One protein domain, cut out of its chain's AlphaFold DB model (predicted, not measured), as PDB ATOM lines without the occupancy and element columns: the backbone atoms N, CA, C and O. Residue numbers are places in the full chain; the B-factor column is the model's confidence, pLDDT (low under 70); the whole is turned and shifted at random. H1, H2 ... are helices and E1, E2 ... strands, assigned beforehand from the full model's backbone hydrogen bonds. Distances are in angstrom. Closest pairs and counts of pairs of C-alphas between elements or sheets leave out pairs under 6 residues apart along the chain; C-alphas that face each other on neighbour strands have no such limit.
ATOM      1  N   PRO A   2     295.656 260.280 183.422       51.59
ATOM      2  CA  PRO A   2     295.791 261.677 183.837       51.59
ATOM      3  C   PRO A   2     294.652 262.516 183.244       51.59
ATOM      4  O   PRO A   2     294.159 262.206 182.154       51.59
ATOM      5  N   GLU A   3     294.215 263.545 183.966       54.78
ATOM      6  CA  GLU A   3     293.157 264.465 183.545       54.78
ATOM      7  C   GLU A   3     293.564 265.192 182.258       54.78
ATOM      8  O   GLU A   3     294.210 266.235 182.256       54.78
ATOM      9  N   ARG A   4     293.230 264.606 181.109       64.81
ATOM     10  CA  ARG A   4     293.511 265.205 179.804       64.81
ATOM     11  C   ARG A   4     292.423 266.226 179.506       64.81
ATOM     12  O   ARG A   4     291.251 265.880 179.486       64.81
ATOM     13  N   GLN A   5     292.758 267.475 179.246       75.62
ATOM     14  CA  GLN A   5     291.776 268.435 178.749       75.62
ATOM     15  C   GLN A   5     291.676 268.271 177.227       75.62
ATOM     16  O   GLN A   5     292.627 268.554 176.504       75.62
ATOM     17  N   CYS A   6     290.544 267.771 176.714       76.69
ATOM     18  CA  CYS A   6     290.394 267.511 175.272       76.69
ATOM     19  C   CYS A   6     290.597 268.783 174.429       76.69
ATOM     20  O   CYS A   6     291.182 268.703 173.351       76.69
ATOM     21  N   GLY A   7     290.184 269.946 174.947       76.06
ATOM     22  CA  GLY A   7     290.339 271.243 174.278       76.06
ATOM     23  C   GLY A   7     291.787 271.726 174.137       76.06
ATOM     24  O   GLY A   7     292.077 272.482 173.220       76.06
ATOM     25  N   THR A   8     292.706 271.262 174.989       83.31
ATOM     26  CA  THR A   8     294.135 271.642 174.961       83.31
ATOM     27  C   THR A   8     295.047 270.474 174.581       83.31
ATOM     28  O   THR A   8     296.270 270.581 174.632       83.31
ATOM     29  N   CYS A   9     294.471 269.340 174.165       84.38
ATOM     30  CA  CYS A   9     295.239 268.176 173.745       84.38
ATOM     31  C   CYS A   9     296.028 268.501 172.466       84.38
ATOM     32  O   CYS A   9     295.448 268.640 171.393       84.38
ATOM     33  N   THR A  10     297.355 268.582 172.561       87.81
ATOM     34  CA  THR A  10     298.247 268.838 171.412       87.81
ATOM     35  C   THR A  10     298.505 267.590 170.569       87.81
ATOM     36  O   THR A  10     298.841 267.682 169.393       87.81
ATOM     37  N   ARG A  11     298.293 266.401 171.143       87.19
ATOM     38  CA  ARG A  11     298.604 265.102 170.525       87.19
ATOM     39  C   ARG A  11     297.400 264.451 169.828       87.19
ATOM     40  O   ARG A  11     297.379 263.241 169.636       87.19
ATOM     41  N   GLN A  12     296.376 265.221 169.455       87.56
ATOM     42  CA  GLN A  12     295.112 264.688 168.910       87.56
ATOM     43  C   GLN A  12     295.289 263.739 167.716       87.56
ATOM     44  O   GLN A  12     294.535 262.774 167.591       87.56
ATOM     45  N   LYS A  13     296.273 264.005 166.848       87.12
ATOM     46  CA  LYS A  13     296.588 263.139 165.702       87.12
ATOM     47  C   LYS A  13     297.158 261.793 166.152       87.12
ATOM     48  O   LYS A  13     296.689 260.759 165.704       87.12
ATOM     49  N   GLU A  14     298.111 261.806 167.079       90.44
ATOM     50  CA  GLU A  14     298.764 260.593 167.586       90.44
ATOM     51  C   GLU A  14     297.799 259.686 168.350       90.44
ATOM     52  O   GLU A  14     297.859 258.468 168.212       90.44
ATOM     53  N   TRP A  15     296.878 260.279 169.111       89.31
ATOM     54  CA  TRP A  15     295.869 259.545 169.880       89.31
ATOM     55  C   TRP A  15     294.663 259.102 169.053       89.31
ATOM     56  O   TRP A  15     293.732 258.546 169.622       89.31
ATOM     57  N   GLY A  16     294.623 259.384 167.748       92.00
ATOM     58  CA  GLY A  16     293.473 259.020 166.924       92.00
ATOM     59  C   GLY A  16     292.187 259.710 167.385       92.00
ATOM     60  O   GLY A  16     291.111 259.137 167.308       92.00
ATOM     61  N   CYS A  17     292.244 260.962 167.862       91.12
ATOM     62  CA  CYS A  17     291.031 261.677 168.282       91.12
ATOM     63  C   CYS A  17     290.036 261.873 167.132       91.12
ATOM     64  O   CYS A  17     288.882 262.197 167.376       91.12
ATOM     65  N   THR A  18     290.466 261.742 165.878       92.38
ATOM     66  CA  THR A  18     289.604 261.810 164.685       92.38
ATOM     67  C   THR A  18     289.451 260.457 163.987       92.38
ATOM     68  O   THR A  18     288.952 260.433 162.863       92.38
ATOM     69  N   ALA A  19     289.869 259.364 164.638       94.88
ATOM     70  CA  ALA A  19     289.836 258.017 164.082       94.88
ATOM     71  C   ALA A  19     288.389 257.563 163.895       94.88
ATOM     72  O   ALA A  19     287.666 257.459 164.870       94.88
ATOM     73  N   LYS A  20     287.920 257.299 162.680       94.62
ATOM     74  CA  LYS A  20     286.548 256.805 162.474       94.62
ATOM     75  C   LYS A  20     286.582 255.352 162.056       94.62
ATOM     76  O   LYS A  20     287.256 255.032 161.081       94.62
ATOM     77  N   ARG A  21     285.840 254.492 162.751       93.19
ATOM     78  CA  ARG A  21     285.652 253.109 162.310       93.19
ATOM     79  C   ARG A  21     284.868 253.123 160.995       93.19
ATOM     80  O   ARG A  21     283.831 253.780 160.913       93.19
ATOM     81  N   TRP A  22     285.393 252.477 159.956       95.38
ATOM     82  CA  TRP A  22     284.725 252.415 158.645       95.38
ATOM     83  C   TRP A  22     284.120 251.042 158.360       95.38
ATOM     84  O   TRP A  22     283.151 250.960 157.608       95.38
ATOM     85  N   ARG A  23     284.656 249.993 158.992       95.56
ATOM     86  CA  ARG A  23     284.134 248.627 158.974       95.56
ATOM     87  C   ARG A  23     284.070 248.094 160.401       95.56
ATOM     88  O   ARG A  23     284.963 248.357 161.201       95.56
ATOM     89  N   THR A  24     283.015 247.351 160.707       94.12
ATOM     90  CA  THR A  24     282.937 246.547 161.929       94.12
ATOM     91  C   THR A  24     283.549 245.175 161.631       94.12
ATOM     92  O   THR A  24     283.128 244.575 160.639       94.12
ATOM     93  N   PRO A  25     284.540 244.706 162.412       93.56
ATOM     94  CA  PRO A  25     285.125 243.378 162.221       93.56
ATOM     95  C   PRO A  25     284.076 242.283 162.441       93.56
ATOM     96  O   PRO A  25     283.141 242.455 163.231       93.56
ATOM     97  N   ASP A  26     284.223 241.170 161.725       95.00
ATOM     98  CA  ASP A  26     283.346 240.011 161.892       95.00
ATOM     99  C   ASP A  26     283.659 239.272 163.215       95.00
ATOM    100  O   ASP A  26     284.759 239.401 163.756       95.00
ATOM    101  N   PRO A  27     282.724 238.477 163.776       93.81
ATOM    102  CA  PRO A  27     282.977 237.744 165.016       93.81
ATOM    103  C   PRO A  27     284.205 236.823 164.908       93.81
ATOM    104  O   PRO A  27     284.210 235.874 164.124       93.81
ATOM    105  N   GLY A  28     285.230 237.083 165.727       92.19
ATOM    106  CA  GLY A  28     286.497 236.339 165.743       92.19
ATOM    107  C   GLY A  28     287.612 236.925 164.867       92.19
ATOM    108  O   GLY A  28     288.698 236.353 164.834       92.19
ATOM    109  N   GLU A  29     287.363 238.037 164.172       93.69
ATOM    110  CA  GLU A  29     288.390 238.845 163.505       93.69
ATOM    111  C   GLU A  29     288.968 239.880 164.487       93.69
ATOM    112  O   GLU A  29     288.230 240.477 165.274       93.69
ATOM    113  N   ASP A  30     290.284 240.106 164.441       91.50
ATOM    114  CA  ASP A  30     290.936 241.142 165.249       91.50
ATOM    115  C   ASP A  30     290.533 242.546 164.749       91.50
ATOM    116  O   ASP A  30     290.507 242.807 163.543       91.50
ATOM    117  N   ASP A  31     290.246 243.489 165.656       91.88
ATOM    118  CA  ASP A  31     289.913 244.875 165.284       91.88
ATOM    119  C   ASP A  31     291.168 245.692 164.939       91.88
ATOM    120  O   ASP A  31     291.509 246.645 165.632       91.88
ATOM    121  N   GLY A  32     291.881 245.303 163.880       94.19
ATOM    122  CA  GLY A  32     293.135 245.927 163.463       94.19
ATOM    123  C   GLY A  32     292.993 247.360 162.919       94.19
ATOM    124  O   GLY A  32     291.891 247.833 162.610       94.19
ATOM    125  N   PRO A  33     294.116 248.092 162.750       94.12
ATOM    126  CA  PRO A  33     294.124 249.479 162.272       94.12
ATOM    127  C   PRO A  33     293.526 249.649 160.867       94.12
ATOM    128  O   PRO A  33     293.091 250.745 160.510       94.12
ATOM    129  N   GLU A  34     293.482 248.582 160.070       95.31
ATOM    130  CA  GLU A  34     292.847 248.523 158.757       95.31
ATOM    131  C   GLU A  34     291.344 248.802 158.798       95.31
ATOM    132  O   GLU A  34     290.813 249.278 157.799       95.31
ATOM    133  N   ASN A  35     290.669 248.600 159.937       95.38
ATOM    134  CA  ASN A  35     289.236 248.872 160.115       95.38
ATOM    135  C   ASN A  35     288.935 250.351 160.444       95.38
ATOM    136  O   ASN A  35     287.774 250.754 160.610       95.38
ATOM    137  N   TRP A  36     289.969 251.203 160.485       95.25
ATOM    138  CA  TRP A  36     289.886 252.590 160.940       95.25
ATOM    139  C   TRP A  36     290.383 253.595 159.893       95.25
ATOM    140  O   TRP A  36     291.420 253.442 159.255       95.25
ATOM    141  N   ILE A  37     289.666 254.710 159.753       95.00
ATOM    142  CA  ILE A  37     290.109 255.890 159.006       95.00
ATOM    143  C   ILE A  37     290.865 256.796 159.974       95.00
ATOM    144  O   ILE A  37     290.257 257.357 160.885       95.00
ATOM    145  N   ARG A  38     292.167 257.000 159.729       94.75
ATOM    146  CA  ARG A  38     293.095 257.765 160.593       94.75
ATOM    147  C   ARG A  38     293.232 257.158 162.005       94.75
ATOM    148  O   ARG A  38     292.941 257.863 162.976       94.75
ATOM    149  N   PRO A  39     293.653 255.882 162.121       95.44
ATOM    150  CA  PRO A  39     293.855 255.232 163.416       95.44
ATOM    151  C   PRO A  39     294.878 255.984 164.274       95.44
ATOM    152  O   PRO A  39     295.707 256.745 163.765       95.44
ATOM    153  N   SER A  40     294.829 255.765 165.585       93.94
ATOM    154  CA  SER A  40     295.861 256.241 166.498       93.94
ATOM    155  C   SER A  40     297.205 255.599 166.157       93.94
ATOM    156  O   SER A  40     297.303 254.414 165.848       93.94
ATOM    157  N   HIS A  41     298.269 256.394 166.230       91.56
ATOM    158  CA  HIS A  41     299.633 255.876 166.122       91.56
ATOM    159  C   HIS A  41     300.072 255.190 167.420       91.56
ATOM    160  O   HIS A  41     300.954 254.337 167.409       91.56
ATOM    161  N   LEU A  42     299.463 255.582 168.540       88.81
ATOM    162  CA  LEU A  42     299.644 254.946 169.835       88.81
ATOM    163  C   LEU A  42     298.454 254.034 170.092       88.81
ATOM    164  O   LEU A  42     297.341 254.518 170.322       88.81
ATOM    165  N   VAL A  43     298.706 252.732 170.030       88.12
ATOM    166  CA  VAL A  43     297.732 251.717 170.426       88.12
ATOM    167  C   VAL A  43     297.472 251.875 171.919       88.12
ATOM    168  O   VAL A  43     298.409 251.914 172.721       88.12
ATOM    169  N   ASN A  44     296.204 252.035 172.283       86.94
ATOM    170  CA  ASN A  44     295.783 252.006 173.676       86.94
ATOM    171  C   ASN A  44     295.324 250.594 174.008       86.94
ATOM    172  O   ASN A  44     294.623 249.990 173.212       86.94
ATOM    173  N   GLU A  45     295.667 250.095 175.186       90.00
ATOM    174  CA  GLU A  45     295.066 248.874 175.714       90.00
ATOM    175  C   GLU A  45     293.968 249.271 176.703       90.00
ATOM    176  O   GLU A  45     294.199 250.085 177.607       90.00
ATOM    177  N   PHE A  46     292.761 248.753 176.501       84.81
ATOM    178  CA  PHE A  46     291.625 248.966 177.390       84.81
ATOM    179  C   PHE A  46     290.884 247.645 177.539       84.81
ATOM    180  O   PHE A  46     290.487 247.055 176.542       84.81
ATOM    181  N   ASP A  47     290.766 247.160 178.774       86.69
ATOM    182  CA  ASP A  47     290.169 245.857 179.096       86.69
ATOM    183  C   ASP A  47     290.747 244.674 178.285       86.69
ATOM    184  O   ASP A  47     290.057 243.709 177.981       86.69
ATOM    185  N   GLY A  48     292.046 244.734 177.957       88.94
ATOM    186  CA  GLY A  48     292.756 243.700 177.191       88.94
ATOM    187  C   GLY A  48     292.571 243.786 175.673       88.94
ATOM    188  O   GLY A  48     293.198 243.022 174.942       88.94
ATOM    189  N   GLU A  49     291.764 244.730 175.184       89.38
ATOM    190  CA  GLU A  49     291.573 244.988 173.758       89.38
ATOM    191  C   GLU A  49     292.456 246.146 173.275       89.38
ATOM    192  O   GLU A  49     292.678 247.142 173.976       89.38
ATOM    193  N   GLN A  50     292.961 246.027 172.043       92.81
ATOM    194  CA  GLN A  50     293.724 247.086 171.386       92.81
ATOM    195  C   GLN A  50     292.772 248.108 170.758       92.81
ATOM    196  O   GLN A  50     292.044 247.823 169.814       92.81
ATOM    197  N   LEU A  51     292.809 249.335 171.266       92.75
ATOM    198  CA  LEU A  51     292.069 250.476 170.751       92.75
ATOM    199  C   LEU A  51     292.954 251.337 169.849       92.75
ATOM    200  O   LEU A  51     293.953 251.922 170.282       92.75
ATOM    201  N   TYR A  52     292.488 251.510 168.614       94.75
ATOM    202  CA  TYR A  52     293.072 252.397 167.600       94.75
ATOM    203  C   TYR A  52     292.413 253.784 167.564       94.75
ATOM    204  O   TYR A  52     292.527 254.534 166.593       94.75
ATOM    205  N   SER A  53     291.696 254.137 168.627       94.25
ATOM    206  CA  SER A  53     291.028 255.421 168.793       94.25
ATOM    207  C   SER A  53     291.290 255.999 170.178       94.25
ATOM    208  O   SER A  53     291.767 255.326 171.097       94.25
ATOM    209  N   CYS A  54     290.999 257.289 170.339       91.44
ATOM    210  CA  CYS A  54     291.076 257.918 171.649       91.44
ATOM    211  C   CYS A  54     289.924 257.388 172.522       91.44
ATOM    212  O   CYS A  54     288.775 257.566 172.127       91.44
ATOM    213  N   PRO A  55     290.158 256.871 173.743       87.81
ATOM    214  CA  PRO A  55     289.078 256.346 174.595       87.81
ATOM    215  C   PRO A  55     287.995 257.373 174.958       87.81
ATOM    216  O   PRO A  55     286.892 257.026 175.361       87.81
ATOM    217  N   ARG A  56     288.292 258.668 174.803       87.94
ATOM    218  CA  ARG A  56     287.337 259.769 175.001       87.94
ATOM    219  C   ARG A  56     286.564 260.150 173.741       87.94
ATOM    220  O   ARG A  56     285.870 261.160 173.737       87.94
ATOM    221  N   GLN A  57     286.723 259.415 172.651       88.81
ATOM    222  CA  GLN A  57     286.082 259.735 171.386       88.81
ATOM    223  C   GLN A  57     284.558 259.650 171.468       88.81
ATOM    224  O   GLN A  57     283.882 260.530 170.936       88.81
ATOM    225  N   THR A  58     284.036 258.681 172.216       88.19
ATOM    226  CA  THR A  58     282.598 258.507 172.452       88.19
ATOM    227  C   THR A  58     281.957 259.756 173.068       88.19
ATOM    228  O   THR A  58     280.860 260.133 172.669       88.19
ATOM    229  N   LEU A  59     282.667 260.489 173.939       86.94
ATOM    230  CA  LEU A  59     282.198 261.777 174.485       86.94
ATOM    231  C   LEU A  59     281.964 262.835 173.396       86.94
ATOM    232  O   LEU A  59     281.106 263.700 173.555       86.94
ATOM    233  N   ARG A  60     282.750 262.804 172.313       86.06
ATOM    234  CA  ARG A  60     282.614 263.743 171.193       86.06
ATOM    235  C   ARG A  60     281.564 263.283 170.188       86.06
ATOM    236  O   ARG A  60     280.880 264.125 169.620       86.06
ATOM    237  N   GLU A  61     281.506 261.987 169.911       89.69
ATOM    238  CA  GLU A  61     280.583 261.425 168.918       89.69
ATOM    239  C   GLU A  61     279.149 261.397 169.433       89.69
ATOM    240  O   GLU A  61     278.224 261.713 168.688       89.69
ATOM    241  N   GLU A  62     278.977 261.135 170.726       92.12
ATOM    242  CA  GLU A  62     277.674 260.993 171.366       92.12
ATOM    243  C   GLU A  62     277.536 261.917 172.590       92.12
ATOM    244  O   GLU A  62     277.283 261.463 173.712       92.12
ATOM    245  N   PRO A  63     277.677 263.247 172.416       91.81
ATOM    246  CA  PRO A  63     277.672 264.180 173.541       91.81
ATOM    247  C   PRO A  63     276.333 264.170 174.288       91.81
ATOM    248  O   PRO A  63     276.293 264.390 175.497       91.81
ATOM    249  N   GLN A  64     275.231 263.885 173.587       92.38
ATOM    250  CA  GLN A  64     273.895 263.797 174.175       92.38
ATOM    251  C   GLN A  64     273.747 262.559 175.067       92.38
ATOM    252  O   GLN A  64     273.270 262.687 176.196       92.38
ATOM    253  N   SER A  65     274.196 261.389 174.599       86.69
ATOM    254  CA  SER A  65     274.177 260.139 175.370       86.69
ATOM    255  C   SER A  65     274.991 260.281 176.652       86.69
ATOM    256  O   SER A  65     274.497 259.986 177.740       86.69
ATOM    257  N   TRP A  66     276.201 260.833 176.547       87.06
ATOM    258  CA  TRP A  66     277.063 261.079 177.701       87.06
ATOM    259  C   TRP A  66     276.516 262.138 178.653       87.06
ATOM    260  O   TRP A  66     276.560 261.941 179.864       87.06
ATOM    261  N   SER A  67     275.966 263.239 178.136       88.81
ATOM    262  CA  SER A  67     275.301 264.252 178.964       88.81
ATOM    263  C   SER A  67     274.154 263.637 179.768       88.81
ATOM    264  O   SER A  67     274.072 263.824 180.984       88.81
ATOM    265  N   ARG A  68     273.318 262.815 179.116       84.75
ATOM    266  CA  ARG A  68     272.233 262.086 179.777       84.75
ATOM    267  C   ARG A  68     272.775 261.125 180.833       84.75
ATOM    268  O   ARG A  68     272.283 261.148 181.954       84.75
ATOM    269  N   LEU A  69     273.800 260.335 180.519       84.50
ATOM    270  CA  LEU A  69     274.428 259.410 181.467       84.50
ATOM    271  C   LEU A  69     274.982 260.139 182.703       84.50
ATOM    272  O   LEU A  69     274.702 259.741 183.831       84.50
ATOM    273  N   LEU A  70     275.720 261.234 182.505       84.00
ATOM    274  CA  LEU A  70     276.291 262.035 183.593       84.00
ATOM    275  C   LEU A  70     275.209 262.715 184.440       84.00
ATOM    276  O   LEU A  70     275.332 262.771 185.662       84.00
ATOM    277  N   MET A  71     274.131 263.191 183.814       86.38
ATOM    278  CA  MET A  71     272.960 263.713 184.517       86.38
ATOM    279  C   MET A  71     272.321 262.634 185.402       86.38
ATOM    280  O   MET A  71     272.085 262.882 186.584       86.38
ATOM    281  N   LEU A  72     272.087 261.435 184.854       80.62
ATOM    282  CA  LEU A  72     271.531 260.296 185.592       80.62
ATOM    283  C   LEU A  72     272.429 259.897 186.771       80.62
ATOM    284  O   LEU A  72     271.935 259.685 187.876       80.62
ATOM    285  N   TYR A  73     273.746 259.869 186.566       77.00
ATOM    286  CA  TYR A  73     274.717 259.600 187.627       77.00
ATOM    287  C   TYR A  73     274.691 260.675 188.726       77.00
ATOM    288  O   TYR A  73     274.703 260.362 189.916       77.00
ATOM    289  N   GLY A  74     274.580 261.952 188.351       78.50
ATOM    290  CA  GLY A  74     274.425 263.052 189.303       78.50
ATOM    291  C   GLY A  74     273.123 262.978 190.108       78.50
ATOM    292  O   GLY A  74     273.119 263.311 191.293       78.50
ATOM    293  N   MET A  75     272.027 262.524 189.494       77.81
ATOM    294  CA  MET A  75     270.762 262.260 190.188       77.81
ATOM    295  C   MET A  75     270.904 261.093 191.172       77.81
ATOM    296  O   MET A  75     270.514 261.243 192.328       77.81
ATOM    297  N   TYR A  76     271.554 259.999 190.761       76.00
ATOM    298  CA  TYR A  76     271.851 258.850 191.623       76.00
ATOM    299  C   TYR A  76     272.647 259.246 192.873       76.00
ATOM    300  O   TYR A  76     272.221 258.942 193.986       76.00
ATOM    301  N   LEU A  77     273.744 259.999 192.719       69.88
ATOM    302  CA  LEU A  77     274.559 260.459 193.853       69.88
ATOM    303  C   LEU A  77     273.777 261.331 194.847       69.88
ATOM    304  O   LEU A  77     274.121 261.387 196.025       69.88
ATOM    305  N   LYS A  78     272.728 262.016 194.379       81.62
ATOM    306  CA  LYS A  78     271.842 262.845 195.206       81.62
ATOM    307  C   LYS A  78     270.613 262.090 195.729       81.62
ATOM    308  O   LYS A  78     269.796 262.688 196.420       81.62
ATOM    309  N   GLY A  79     270.455 260.809 195.390       78.38
ATOM    310  CA  GLY A  79     269.273 260.016 195.737       78.38
ATOM    311  C   GLY A  79     267.994 260.461 195.017       78.38
ATOM    312  O   GLY A  79     266.894 260.186 195.491       78.38
ATOM    313  N   HIS A  80     268.117 261.170 193.893       80.50
ATOM    314  CA  HIS A  80     266.983 261.591 193.074       80.50
ATOM    315  C   HIS A  80     266.717 260.596 191.946       80.50
ATOM    316  O   HIS A  80     267.634 260.048 191.335       80.50
ATOM    317  N   LEU A  81     265.437 260.400 191.639       78.12
ATOM    318  CA  LEU A  81     265.002 259.571 190.524       78.12
ATOM    319  C   LEU A  81     264.978 260.416 189.236       78.12
ATOM    320  O   LEU A  81     264.563 261.575 189.287       78.12
TER     321      LEU A  81
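This is residues 2 to 81 of the 132 residues of an uncharacterized protein of Hyphomicrobium sp. ghe19 (UniProt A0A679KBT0). This is a domain of little regular structure: a loop-rich head holds the small hairpin E1-E2, and from it the backbone leads through the short helix H1 into the longer helix H2, an arm of which residues 73 to 77 stick out together with residues 78 and 79 after it. The printed part has 80 residues, with E1, E2, H1 and H2 in that order; the class is mixed, with only 26 residues in named elements. It is loose, with a radius of gyration of the C-alphas of 15.4 A and spans of 45 by 34 by 22 A.

E1, residues 44 to 46, and E2, residues 49 to 51, form an antiparallel hairpin at 139 degrees; N 51 and O 44 are 2.7 A apart, within hydrogen-bond range. H1, residues 57 to 61, and H2, residues 63 to 77, are close but not clearly touching; their closest C-alphas, of Leu 59 and Trp 66, are 6.1 A apart. In H1 and H2 every O i to N i+4 pair is within hydrogen-bond range. E1 and E2 are apart from H2. Residues 20 to 21 pair antiparallel with 36 to 37.

E1, 6.4 A long, begins at C-alpha 44 (295.783, 252.006, 173.676). E2 and H1 each measure 6.3 A. H2, 20.9 A, ends at C-alpha 77 (274.559, 260.459, 193.853).

The C-alphas farthest apart, of Glu 34 and Gly 79, are 45.3 A apart. The printed part has no cut, and the links between named elements are tight. Residues 2 to 43 hold no named element. Residues 2 to 4 and 77 have pLDDT under 70.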